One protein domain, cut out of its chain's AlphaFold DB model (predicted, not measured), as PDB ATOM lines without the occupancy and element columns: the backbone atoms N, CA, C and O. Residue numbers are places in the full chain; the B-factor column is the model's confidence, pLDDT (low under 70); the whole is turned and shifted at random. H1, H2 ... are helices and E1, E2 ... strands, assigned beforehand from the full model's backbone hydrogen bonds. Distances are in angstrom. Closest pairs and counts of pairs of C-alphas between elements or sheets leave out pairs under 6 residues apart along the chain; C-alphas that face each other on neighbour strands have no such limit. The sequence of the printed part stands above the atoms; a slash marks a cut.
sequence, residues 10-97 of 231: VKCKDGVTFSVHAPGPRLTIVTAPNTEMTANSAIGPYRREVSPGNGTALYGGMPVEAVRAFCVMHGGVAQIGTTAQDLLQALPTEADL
ATOM      1  N   VAL A  10     -10.107  42.762  46.027       81.81
ATOM      2  CA  VAL A  10      -9.126  43.685  46.585       81.81
ATOM      3  C   VAL A  10      -9.862  44.583  47.562       81.81
ATOM      4  O   VAL A  10     -10.865  45.201  47.205       81.81
ATOM      5  N   LYS A  11      -9.348  44.672  48.788       84.38
ATOM      6  CA  LYS A  11      -9.876  45.541  49.835       84.38
ATOM      7  C   LYS A  11      -8.891  46.668  50.118       84.38
ATOM      8  O   LYS A  11      -7.743  46.421  50.497       84.38
ATOM      9  N   CYS A  12      -9.344  47.903  49.953       85.38
ATOM     10  CA  CYS A  12      -8.590  49.111  50.262       85.38
ATOM     11  C   CYS A  12      -8.662  49.463  51.757       85.38
ATOM     12  O   CYS A  12      -9.516  48.961  52.496       85.38
ATOM     13  N   LYS A  13      -7.752  50.327  52.223       79.44
ATOM     14  CA  LYS A  13      -7.676  50.730  53.642       79.44
ATOM     15  C   LYS A  13      -8.875  51.540  54.120       79.44
ATOM     16  O   LYS A  13      -9.197  51.483  55.302       79.44
ATOM     17  N   ASP A  14      -9.534  52.259  53.223       78.88
ATOM     18  CA  ASP A  14     -10.756  53.007  53.518       78.88
ATOM     19  C   ASP A  14     -12.029  52.136  53.549       78.88
ATOM     20  O   ASP A  14     -13.127  52.642  53.772       78.88
ATOM     21  N   GLY A  15     -11.888  50.819  53.353       79.25
ATOM     22  CA  GLY A  15     -12.980  49.850  53.394       79.25
ATOM     23  C   GLY A  15     -13.622  49.557  52.038       79.25
ATOM     24  O   GLY A  15     -14.446  48.644  51.960       79.25
ATOM     25  N   VAL A  16     -13.234  50.255  50.965       81.62
ATOM     26  CA  VAL A  16     -13.743  49.967  49.619       81.62
ATOM     27  C   VAL A  16     -13.217  48.621  49.136       81.62
ATOM     28  O   VAL A  16     -12.026  48.330  49.219       81.62
ATOM     29  N   THR A  17     -14.125  47.791  48.625       82.44
ATOM     30  CA  THR A  17     -13.799  46.481  48.055       82.44
ATOM     31  C   THR A  17     -14.219  46.455  46.594       82.44
ATOM     32  O   THR A  17     -15.316  46.898  46.247       82.44
ATOM     33  N   PHE A  18     -13.340  45.957  45.732       81.38
ATOM     34  CA  PHE A  18     -13.616  45.757  44.314       81.38
ATOM     35  C   PHE A  18     -13.133  44.376  43.875       81.38
ATOM     36  O   PHE A  18     -12.238  43.797  44.489       81.38
ATOM     37  N   SER A  19     -13.733  43.833  42.819       81.00
ATOM     38  CA  SER A  19     -13.368  42.513  42.288       81.00
ATOM     39  C   SER A  19     -12.618  42.625  40.970       81.00
ATOM     40  O   SER A  19     -12.931  43.482  40.147       81.00
ATOM     41  N   VAL A  20     -11.651  41.738  40.761       74.50
ATOM     42  CA  VAL A  20     -10.837  41.611  39.553       74.50
ATOM     43  C   VAL A  20     -11.166  40.277  38.887       74.50
ATOM     44  O   VAL A  20     -11.008  39.214  39.484       74.50
ATOM     45  N   HIS A  21     -11.621  40.320  37.640       72.94
ATOM     46  CA  HIS A  21     -12.035  39.143  36.877       72.94
ATOM     47  C   HIS A  21     -11.294  39.056  35.551       72.94
ATOM     48  O   HIS A  21     -10.987  40.078  34.952       72.94
ATOM     49  N   ALA A  22     -11.093  37.839  35.046       66.06
ATOM     50  CA  ALA A  22     -10.582  37.608  33.700       66.06
ATOM     51  C   ALA A  22     -11.520  36.701  32.893       66.06
ATOM     52  O   ALA A  22     -11.280  35.499  32.814       66.06
ATOM     53  N   PRO A  23     -12.588  37.230  32.259       53.94
ATOM     54  CA  PRO A  23     -13.466  36.420  31.405       53.94
ATOM     55  C   PRO A  23     -12.803  35.941  30.096       53.94
ATOM     56  O   PRO A  23     -13.466  35.368  29.240       53.94
ATOM     57  N   GLY A  24     -11.498  36.165  29.913       44.78
ATOM     58  CA  GLY A  24     -10.715  35.646  28.797       44.78
ATOM     59  C   GLY A  24      -9.212  35.828  29.036       44.78
ATOM     60  O   GLY A  24      -8.825  36.529  29.969       44.78
ATOM     61  N   PRO A  25      -8.340  35.268  28.176       43.38
ATOM     62  CA  PRO A  25      -6.895  35.150  28.430       43.38
ATOM     63  C   PRO A  25      -6.124  36.481  28.528       43.38
ATOM     64  O   PRO A  25      -4.916  36.460  28.738       43.38
ATOM     65  N   ARG A  26      -6.779  37.633  28.314       44.66
ATOM     66  CA  ARG A  26      -6.158  38.973  28.299       44.66
ATOM     67  C   ARG A  26      -7.058  40.107  28.798       44.66
ATOM     68  O   ARG A  26      -6.680  41.267  28.678       44.66
ATOM     69  N   LEU A  27      -8.272  39.809  29.263       48.59
ATOM     70  CA  LEU A  27      -9.236  40.851  29.603       48.59
ATOM     71  C   LEU A  27      -9.436  40.901  31.109       48.59
ATOM     72  O   LEU A  27     -10.273  40.171  31.617       48.59
ATOM     73  N   THR A  28      -8.716  41.769  31.808       63.50
ATOM     74  CA  THR A  28      -8.991  42.023  33.223       63.50
ATOM     75  C   THR A  28     -10.124  43.046  33.342       63.50
ATOM     76  O   THR A  28     -10.052  44.145  32.783       63.50
ATOM     77  N   ILE A  29     -11.193  42.663  34.035       65.62
ATOM     78  CA  ILE A  29     -12.345  43.497  34.368       65.62
ATOM     79  C   ILE A  29     -12.295  43.805  35.857       65.62
ATOM     80  O   ILE A  29     -12.190  42.890  36.671       65.62
ATOM     81  N   VAL A  30     -12.412  45.081  36.205       72.38
ATOM     82  CA  VAL A  30     -12.620  45.521  37.582       72.38
ATOM     83  C   VAL A  30     -14.098  45.828  37.783       72.38
ATOM     84  O   VAL A  30     -14.688  46.584  37.012       72.38
ATOM     85  N   THR A  31     -14.687  45.259  38.826       75.50
ATOM     86  CA  THR A  31     -16.033  45.588  39.301       75.50
ATOM     87  C   THR A  31     -15.894  46.451  40.548       75.50
ATOM     88  O   THR A  31     -15.478  45.946  41.590       75.50
ATOM     89  N   ALA A  32     -16.226  47.739  40.449       76.81
ATOM     90  CA  ALA A  32     -16.108  48.706  41.546       76.81
ATOM     91  C   ALA A  32     -17.438  49.449  41.789       76.81
ATOM     92  O   ALA A  32     -18.297  49.456  40.899       76.81
ATOM     93  N   PRO A  33     -17.646  50.074  42.966       75.12
ATOM     94  CA  PRO A  33     -18.847  50.863  43.242       75.12
ATOM     95  C   PRO A  33     -19.104  51.930  42.170       75.12
ATOM     96  O   PRO A  33     -18.185  52.602  41.705       75.12
ATOM     97  N   ASN A  34     -20.359  52.105  41.763       76.25
ATOM     98  CA  ASN A  34     -20.741  53.125  40.788       76.25
ATOM     99  C   ASN A  34     -21.030  54.454  41.504       76.25
ATOM    100  O   ASN A  34     -22.186  54.819  41.709       76.25
ATOM    101  N   THR A  35     -19.970  55.146  41.925       76.69
ATOM    102  CA  THR A  35     -20.049  56.446  42.614       76.69
ATOM    103  C   THR A  35     -19.433  57.562  41.769       76.69
ATOM    104  O   THR A  35     -18.618  57.293  40.884       76.69
ATOM    105  N   GLU A  36     -19.764  58.824  42.061       73.25
ATOM    106  CA  GLU A  36     -19.119  59.983  41.418       73.25
ATOM    107  C   GLU A  36     -17.600  59.989  41.631       73.25
ATOM    108  O   GLU A  36     -16.841  60.316  40.722       73.25
ATOM    109  N   MET A  37     -17.139  59.551  42.806       75.00
ATOM    110  CA  MET A  37     -15.713  59.433  43.109       75.00
ATOM    111  C   MET A  37     -15.023  58.427  42.178       75.00
ATOM    112  O   MET A  37     -13.956  58.704  41.641       75.00
ATOM    113  N   THR A  38     -15.661  57.283  41.924       74.62
ATOM    114  CA  THR A  38     -15.145  56.264  41.002       74.62
ATOM    115  C   THR A  38     -15.185  56.748  39.549       74.62
ATOM    116  O   THR A  38     -14.229  56.526  38.807       74.62
ATOM    117  N   ALA A  39     -16.239  57.467  39.149       72.75
ATOM    118  CA  ALA A  39     -16.360  58.052  37.813       72.75
ATOM    119  C   ALA A  39     -15.274  59.106  37.521       72.75
ATOM    120  O   ALA A  39     -14.787  59.179  36.396       72.75
ATOM    121  N   ASN A  40     -14.857  59.863  38.540       73.56
ATOM    122  CA  ASN A  40     -13.799  60.876  38.446       73.56
ATOM    123  C   ASN A  40     -12.386  60.324  38.709       73.56
ATOM    124  O   ASN A  40     -11.416  61.081  38.743       73.56
ATOM    125  N   SER A  41     -12.251  59.015  38.929       75.44
ATOM    126  CA  SER A  41     -10.964  58.371  39.198       75.44
ATOM    127  C   SER A  41     -10.243  57.935  37.921       75.44
ATOM    128  O   SER A  41     -10.806  57.951  36.826       75.44
ATOM    129  N   ALA A  42      -9.002  57.461  38.066       74.56
ATOM    130  CA  ALA A  42      -8.196  56.953  36.954       74.56
ATOM    131  C   ALA A  42      -8.845  55.775  36.199       74.56
ATOM    132  O   ALA A  42      -8.508  55.535  35.040       74.56
ATOM    133  N   ILE A  43      -9.788  55.054  36.821       73.88
ATOM    134  CA  ILE A  43     -10.528  53.968  36.161       73.88
ATOM    135  C   ILE A  43     -11.782  54.457  35.423       73.88
ATOM    136  O   ILE A  43     -12.274  53.749  34.549       73.88
ATOM    137  N   GLY A  44     -12.263  55.674  35.699       76.94
ATOM    138  CA  GLY A  44     -13.467  56.267  35.106       76.94
ATOM    139  C   GLY A  44     -13.552  56.173  33.573       76.94
ATOM    140  O   GLY A  44     -14.567  55.687  33.068       76.94
ATOM    141  N   PRO A  45     -12.491  56.534  32.820       78.25
ATOM    142  CA  PRO A  45     -12.471  56.442  31.355       78.25
ATOM    143  C   PRO A  45     -12.644  55.023  30.791       78.25
ATOM    144  O   PRO A  45     -12.997  54.865  29.627       78.25
ATOM    145  N   TYR A  46     -12.409  53.988  31.602       76.19
ATOM    146  CA  TYR A  46     -12.476  52.579  31.199       76.19
ATOM    147  C   TYR A  46     -13.825  51.928  31.519       76.19
ATOM    148  O   TYR A  46     -13.974  50.704  31.402       76.19
ATOM    149  N   ARG A  47     -14.805  52.727  31.959       78.31
ATOM    150  CA  ARG A  47     -16.152  52.268  32.288       78.31
ATOM    151  C   ARG A  47     -16.839  51.689  31.053       78.31
ATOM    152  O   ARG A  47     -16.874  52.303  29.992       78.31
ATOM    153  N   ARG A  48     -17.442  50.516  31.218       74.75
ATOM    154  CA  ARG A  48     -18.313  49.890  30.223       74.75
ATOM    155  C   ARG A  48     -19.771  50.185  30.548       74.75
ATOM    156  O   ARG A  48     -20.149  50.267  31.718       74.75
ATOM    157  N   GLU A  49     -20.589  50.331  29.513       63.19
ATOM    158  CA  GLU A  49     -22.039  50.400  29.676       63.19
ATOM    159  C   GLU A  49     -22.561  49.033  30.136       63.19
ATOM    160  O   GLU A  49     -22.303  48.007  29.506       63.19
ATOM    161  N   VAL A  50     -23.268  49.016  31.265       61.81
ATOM    162  CA  VAL A  50     -23.906  47.824  31.837       61.81
ATOM    163  C   VAL A  50     -25.313  48.215  32.272       61.81
ATOM    164  O   VAL A  50     -25.517  49.333  32.753       61.81
ATOM    165  N   SER A  51     -26.283  47.311  32.119       48.31
ATOM    166  CA  SER A  51     -27.650  47.523  32.603       48.31
ATOM    167  C   SER A  51     -27.659  47.807  34.115       48.31
ATOM    168  O   SER A  51     -26.974  47.113  34.871       48.31
ATOM    169  N   PRO A  52     -28.411  48.820  34.584       47.25
ATOM    170  CA  PRO A  52     -28.407  49.213  35.986       47.25
ATOM    171  C   PRO A  52     -29.129  48.151  36.823       47.25
ATOM    172  O   PRO A  52     -30.321  47.926  36.641       47.25
ATOM    173  N   GLY A  53     -28.409  47.497  37.737       51.19
ATOM    174  CA  GLY A  53     -29.004  46.502  38.638       51.19
ATOM    175  C   GLY A  53     -28.404  46.470  40.042       51.19
ATOM    176  O   GLY A  53     -29.145  46.337  41.009       51.19
ATOM    177  N   ASN A  54     -27.081  46.645  40.184       59.00
ATOM    178  CA  ASN A  54     -26.386  46.198  41.404       59.00
ATOM    179  C   ASN A  54     -25.530  47.276  42.104       59.00
ATOM    180  O   ASN A  54     -24.727  46.944  42.972       59.00
ATOM    181  N   GLY A  55     -25.624  48.556  41.716       64.00
ATOM    182  CA  GLY A  55     -24.828  49.642  42.328       64.00
ATOM    183  C   GLY A  55     -23.316  49.589  42.050       64.00
ATOM    184  O   GLY A  55     -22.557  50.408  42.565       64.00
ATOM    185  N   THR A  56     -22.871  48.657  41.209       69.69
ATOM    186  CA  THR A  56     -21.487  48.483  40.758       69.69
ATOM    187  C   THR A  56     -21.369  48.775  39.263       69.69
ATOM    188  O   THR A  56     -22.342  48.675  38.514       69.69
ATOM    189  N   ALA A  57     -20.180  49.183  38.830       72.69
ATOM    190  CA  ALA A  57     -19.837  49.424  37.436       72.69
ATOM    191  C   ALA A  57     -18.685  48.507  37.015       72.69
ATOM    192  O   ALA A  57     -17.815  48.167  37.822       72.69
ATOM    193  N   LEU A  58     -18.697  48.113  35.740       78.69
ATOM    194  CA  LEU A  58     -17.638  47.319  35.132       78.69
ATOM    195  C   LEU A  58     -16.657  48.233  34.409       78.69
ATOM    196  O   LEU A  58     -17.052  49.100  33.629       78.69
ATOM    197  N   TYR A  59     -15.378  47.977  34.626       75.19
ATOM    198  CA  TYR A  59     -14.268  48.692  34.018       75.19
ATOM    199  C   TYR A  59     -13.370  47.669  33.334       75.19
ATOM    200  O   TYR A  59     -13.064  46.639  33.930       75.19
ATOM    201  N   GLY A  60     -12.945  47.897  32.091       76.31
ATOM    202  CA  GLY A  60     -12.154  46.894  31.368       76.31
ATOM    203  C   GLY A  60     -11.141  47.483  30.402       76.31
ATOM    204  O   GLY A  60     -11.380  48.533  29.817       76.31
ATOM    205  N   GLY A  61     -10.033  46.763  30.197       69.06
ATOM    206  CA  GLY A  61      -8.965  47.177  29.277       69.06
ATOM    207  C   GLY A  61      -8.099  48.330  29.794       69.06
ATOM    208  O   GLY A  61      -7.569  49.086  28.988       69.06
ATOM    209  N   MET A  62      -7.987  48.480  31.117       74.38
ATOM    210  CA  MET A  62      -7.211  49.549  31.754       74.38
ATOM    211  C   MET A  62      -5.766  49.117  32.063       74.38
ATOM    212  O   MET A  62      -5.544  47.929  32.317       74.38
ATOM    213  N   PRO A  63      -4.798  50.052  32.078       73.88
ATOM    214  CA  PRO A  63      -3.433  49.777  32.512       73.88
ATOM    215  C   PRO A  63      -3.354  49.533  34.023       73.88
ATOM    216  O   PRO A  63      -4.207  49.996  34.791       73.88
ATOM    217  N   VAL A  64      -2.307  48.835  34.471       75.69
ATOM    218  CA  VAL A  64      -2.105  48.543  35.902       75.69
ATOM    219  C   VAL A  64      -1.943  49.821  36.735       75.69
ATOM    220  O   VAL A  64      -2.339  49.863  37.899       75.69
ATOM    221  N   GLU A  65      -1.422  50.895  36.146       79.00
ATOM    222  CA  GLU A  65      -1.238  52.203  36.773       79.00
ATOM    223  C   GLU A  65      -2.573  52.849  37.140       79.00
ATOM    224  O   GLU A  65      -2.693  53.403  38.232       79.00
ATOM    225  N   ALA A  66      -3.603  52.706  36.300       77.44
ATOM    226  CA  ALA A  66      -4.943  53.198  36.611       77.44
ATOM    227  C   ALA A  66      -5.528  52.479  37.838       77.44
ATOM    228  O   ALA A  66      -6.112  53.117  38.718       77.44
ATOM    229  N   VAL A  67      -5.300  51.165  37.954       77.44
ATOM    230  CA  VAL A  67      -5.719  50.381  39.128       77.44
ATOM    231  C   VAL A  67      -4.918  50.774  40.370       77.44
ATOM    232  O   VAL A  67      -5.482  50.916  41.455       77.44
ATOM    233  N   ARG A  68      -3.606  50.996  40.233       76.56
ATOM    234  CA  ARG A  68      -2.753  51.464  41.336       76.56
ATOM    235  C   ARG A  68      -3.177  52.846  41.818       76.56
ATOM    236  O   ARG A  68      -3.309  53.035  43.023       76.56
ATOM    237  N   ALA A  69      -3.434  53.782  40.908       78.00
ATOM    238  CA  ALA A  69      -3.911  55.123  41.233       78.00
ATOM    239  C   ALA A  69      -5.267  55.078  41.949       78.00
ATOM    240  O   ALA A  69      -5.463  55.785  42.938       78.00
ATOM    241  N   PHE A  70      -6.168  54.192  41.517       79.25
ATOM    242  CA  PHE A  70      -7.427  53.937  42.212       79.25
ATOM    243  C   PHE A  70      -7.196  53.406  43.636       79.25
ATOM    244  O   PHE A  70      -7.735  53.955  44.592       79.25
ATOM    245  N   CYS A  71      -6.316  52.419  43.823       78.00
ATOM    246  CA  CYS A  71      -5.976  51.928  45.162       78.00
ATOM    247  C   CYS A  71      -5.366  53.027  46.044       78.00
ATOM    248  O   CYS A  71      -5.702  53.116  47.219       78.00
ATOM    249  N   VAL A  72      -4.483  53.870  45.498       78.00
ATOM    250  CA  VAL A  72      -3.851  54.987  46.224       78.00
ATOM    251  C   VAL A  72      -4.885  56.025  46.662       78.00
ATOM    252  O   VAL A  72      -4.831  56.466  47.809       78.00
ATOM    253  N   MET A  73      -5.851  56.362  45.801       77.62
ATOM    254  CA  MET A  73      -6.983  57.234  46.150       77.62
ATOM    255  C   MET A  73      -7.746  56.710  47.377       77.62
ATOM    256  O   MET A  73      -8.148  57.493  48.229       77.62
ATOM    257  N   HIS A  74      -7.862  55.388  47.500       78.25
ATOM    258  CA  HIS A  74      -8.515  54.688  48.608       78.25
ATOM    259  C   HIS A  74      -7.572  54.354  49.792       78.25
ATOM    260  O   HIS A  74      -7.823  53.447  50.591       78.25
ATOM    261  N   GLY A  75      -6.443  55.064  49.918       74.44
ATOM    262  CA  GLY A  75      -5.482  54.896  51.019       74.44
ATOM    263  C   GLY A  75      -4.537  53.692  50.878       74.44
ATOM    264  O   GLY A  75      -3.782  53.372  51.802       74.44
ATOM    265  N   GLY A  76      -4.542  53.033  49.721       78.25
ATOM    266  CA  GLY A  76      -3.754  51.846  49.408       78.25
ATOM    267  C   GLY A  76      -4.488  50.533  49.689       78.25
ATOM    268  O   GLY A  76      -5.598  50.502  50.217       78.25
ATOM    269  N   VAL A  77      -3.835  49.424  49.339       83.19
ATOM    270  CA  VAL A  77      -4.373  48.068  49.526       83.19
ATOM    271  C   VAL A  77      -4.192  47.632  50.983       83.19
ATOM    272  O   VAL A  77      -3.092  47.727  51.530       83.19
ATOM    273  N   ALA A  78      -5.271  47.165  51.610       83.19
ATOM    274  CA  ALA A  78      -5.254  46.552  52.937       83.19
ATOM    275  C   ALA A  78      -5.100  45.031  52.843       83.19
ATOM    276  O   ALA A  78      -4.297  44.445  53.565       83.19
ATOM    277  N   GLN A  79      -5.863  44.399  51.948       82.06
ATOM    278  CA  GLN A  79      -5.838  42.961  51.688       82.06
ATOM    279  C   GLN A  79      -6.105  42.707  50.200       82.06
ATOM    280  O   GLN A  79      -6.849  43.453  49.559       82.06
ATOM    281  N   ILE A  80      -5.502  41.656  49.652       79.88
ATOM    282  CA  ILE A  80      -5.669  41.258  48.255       79.88
ATOM    283  C   ILE A  80      -5.811  39.742  48.156       79.88
ATOM    284  O   ILE A  80      -5.037  39.003  48.764       79.88
ATOM    285  N   GLY A  81      -6.815  39.290  47.407       78.44
ATOM    286  CA  GLY A  81      -6.988  37.886  47.066       78.44
ATOM    287  C   GLY A  81      -5.914  37.419  46.081       78.44
ATOM    288  O   GLY A  81      -5.443  38.185  45.239       78.44
ATOM    289  N   THR A  82      -5.522  36.151  46.175       77.44
ATOM    290  CA  THR A  82      -4.432  35.573  45.372       77.44
ATOM    291  C   THR A  82      -4.692  35.674  43.868       77.44
ATOM    292  O   THR A  82      -3.838  36.150  43.126       77.44
ATOM    293  N   THR A  83      -5.900  35.332  43.410       74.44
ATOM    294  CA  THR A  83      -6.278  35.464  41.995       74.44
ATOM    295  C   THR A  83      -6.278  36.923  41.544       74.44
ATOM    296  O   THR A  83      -5.821  37.221  40.445       74.44
ATOM    297  N   ALA A  84      -6.754  37.856  42.374       72.50
ATOM    298  CA  ALA A  84      -6.702  39.278  42.042       72.50
ATOM    299  C   ALA A  84      -5.258  39.774  41.893       72.50
ATOM    300  O   ALA A  84      -4.961  40.513  40.958       72.50
ATOM    301  N   GLN A  85      -4.354  39.338  42.774       78.38
ATOM    302  CA  GLN A  85      -2.938  39.687  42.705       78.38
ATOM    303  C   GLN A  85      -2.299  39.217  41.393       78.38
ATOM    304  O   GLN A  85      -1.661  40.023  40.712       78.38
ATOM    305  N   ASP A  86      -2.517  37.959  41.009       78.12
ATOM    306  CA  ASP A  86      -1.976  37.391  39.769       78.12
ATOM    307  C   ASP A  86      -2.526  38.117  38.530       78.12
ATOM    308  O   ASP A  86      -1.788  38.451  37.600       78.12
ATOM    309  N   LEU A  87      -3.824  38.434  38.533       71.06
ATOM    310  CA  LEU A  87      -4.473  39.144  37.431       71.06
ATOM    311  C   LEU A  87      -3.990  40.590  37.281       71.06
ATOM    312  O   LEU A  87      -3.878  41.079  36.156       71.06
ATOM    313  N   LEU A  88      -3.690  41.276  38.386       74.50
ATOM    314  CA  LEU A  88      -3.134  42.631  38.344       74.50
ATOM    315  C   LEU A  88      -1.670  42.649  37.893       74.50
ATOM    316  O   LEU A  88      -1.250  43.626  37.281       74.50
ATOM    317  N   GLN A  89      -0.900  41.590  38.153       77.06
ATOM    318  CA  GLN A  89       0.459  41.455  37.615       77.06
ATOM    319  C   GLN A  89       0.471  41.191  36.106       77.06
ATOM    320  O   GLN A  89       1.420  41.570  35.428       77.06
ATOM    321  N   ALA A  90      -0.581  40.561  35.580       67.12
ATOM    322  CA  ALA A  90      -0.722  40.273  34.156       67.12
ATOM    323  C   ALA A  90      -1.240  41.464  33.320       67.12
ATOM    324  O   ALA A  90      -1.270  41.378  32.090       67.12
ATOM    325  N   LEU A  91      -1.680  42.555  33.961       65.62
ATOM    326  CA  LEU A  91      -2.139  43.761  33.272       65.62
ATOM    327  C   LEU A  91      -0.968  44.503  32.602       65.62
ATOM    328  O   LEU A  91       0.098  44.615  33.207       65.62
ATOM    329  N   PRO A  92      -1.162  45.062  31.391       61.22
ATOM    330  CA  PRO A  92      -0.139  45.872  30.741       61.22
ATOM    331  C   PRO A  92       0.139  47.151  31.539       61.22
ATOM    332  O   PRO A  92      -0.778  47.760  32.101       61.22
ATOM    333  N   THR A  93       1.405  47.564  31.553       68.06
ATOM    334  CA  THR A  93       1.824  48.868  32.078       68.06
ATOM    335  C   THR A  93       1.637  49.971  31.038       68.06
ATOM    336  O   THR A  93       1.567  49.711  29.833       68.06
ATOM    337  N   GLU A  94       1.612  51.228  31.472       61.22
ATOM    338  CA  GLU A  94       1.662  52.387  30.569       61.22
ATOM    339  C   GLU A  94       2.886  52.340  29.641       61.22
ATOM    340  O   GLU A  94       2.786  52.706  28.469       61.22
ATOM    341  N   ALA A  95       4.021  51.820  30.124       60.78
ATOM    342  CA  ALA A  95       5.218  51.615  29.311       60.78
ATOM    343  C   ALA A  95       4.994  50.572  28.203       60.78
ATOM    344  O   ALA A  95       5.439  50.778  27.074       60.78
ATOM    345  N   ASP A  96       4.257  49.496  28.487       56.81
ATOM    346  CA  ASP A  96       3.901  48.478  27.491       56.81
ATOM    347  C   ASP A  96       2.923  49.028  26.443       56.81
ATOM    348  O   ASP A  96       3.044  48.731  25.252       56.81
ATOM    349  N   LEU A  97       1.979  49.873  26.867       56.12
ATOM    350  CA  LEU A  97       1.033  50.539  25.969       56.12
ATOM    351  C   LEU A  97       1.713  51.597  25.087       56.12
ATOM    352  O   LEU A  97       1.363  51.723  23.912       56.12
TER     353      LEU A  97
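This is residues 10 to 97 of the 231 residues of an uncharacterized protein of Methylobacterium mesophilicum SR1.6/6 (UniProt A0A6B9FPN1). A twisted sheet of five short strands forms a wall, with H2 on one face and H3 beside its strands; H1 and the last helix, H4, lie off the sheet. The printed part has 88 residues, in the order E1 E2 E3 H1 E4 H2 E5 H3 H4; the sheet runs E4 E3 E2 E1 E5, antiparallel throughout, and the class is mixed, helices and strands. It is compact, with a radius of gyration of the C-alphas of 12.1 A and spans of 30 by 28 by 23 A.

E1, residues 10 to 12, begins at C-alpha 10 (-9.126, 43.685, 46.585). E2, residues 17 to 21, 13.5 A, and E3, residues 29 to 33, 13.2 A, complete a meander, each strand the antiparallel neighbour of the one before. H1 is residues 36 to 39, E4 56 to 60, 13.3 A, H2 64 to 73, 14.3 A, E5 77 to 80, H3 82 to 89, 10.9 A, and H4 94 to 97, ending at C-alpha 97 (1.033, 50.539, 25.969).

E1 and E2 form a hairpin, N 10 to O 18 at 2.8 A, as do E2 and E3, N 21 to O 29 at 2.8 A. Edge strands are E5, N 11 to O 79 at 2.9 A, and E4, N 59 to O 30 at 2.8 A. H2 is on one face of the sheet, making two layers, a helix on one face of a sheet, at a height over the sheet of 6.6 A, and it lies beside the strands, only just over none of them, with 2 of its 10 C-alphas falling on E5; the closest C-alphas of H2 and E5, those of Cys 71 and Val 77, are 6.0 A apart. H3 is only just at the sheet's level, height 3.7 A, with the C-alphas of Val 20 and Ala 84 5.4 A apart. H1 is only just not on the sheet. H2 and H4 are close but not clearly touching, C-alphas 65 and 94 at 6.9 A. Every O i to N i+4 pair is within hydrogen-bond range in H2 and H3; H1 and H4 are too short for one.

C-alphas 53 and 95, the two farthest apart, are 35.8 A apart. The printed part has no cut. The link from H1 to E4, residues 40 to 55, is long. Mean pLDDT of the printed part is 71.9; residues 22 to 29, 49 to 56, 61 and 90 to 97 are under 70.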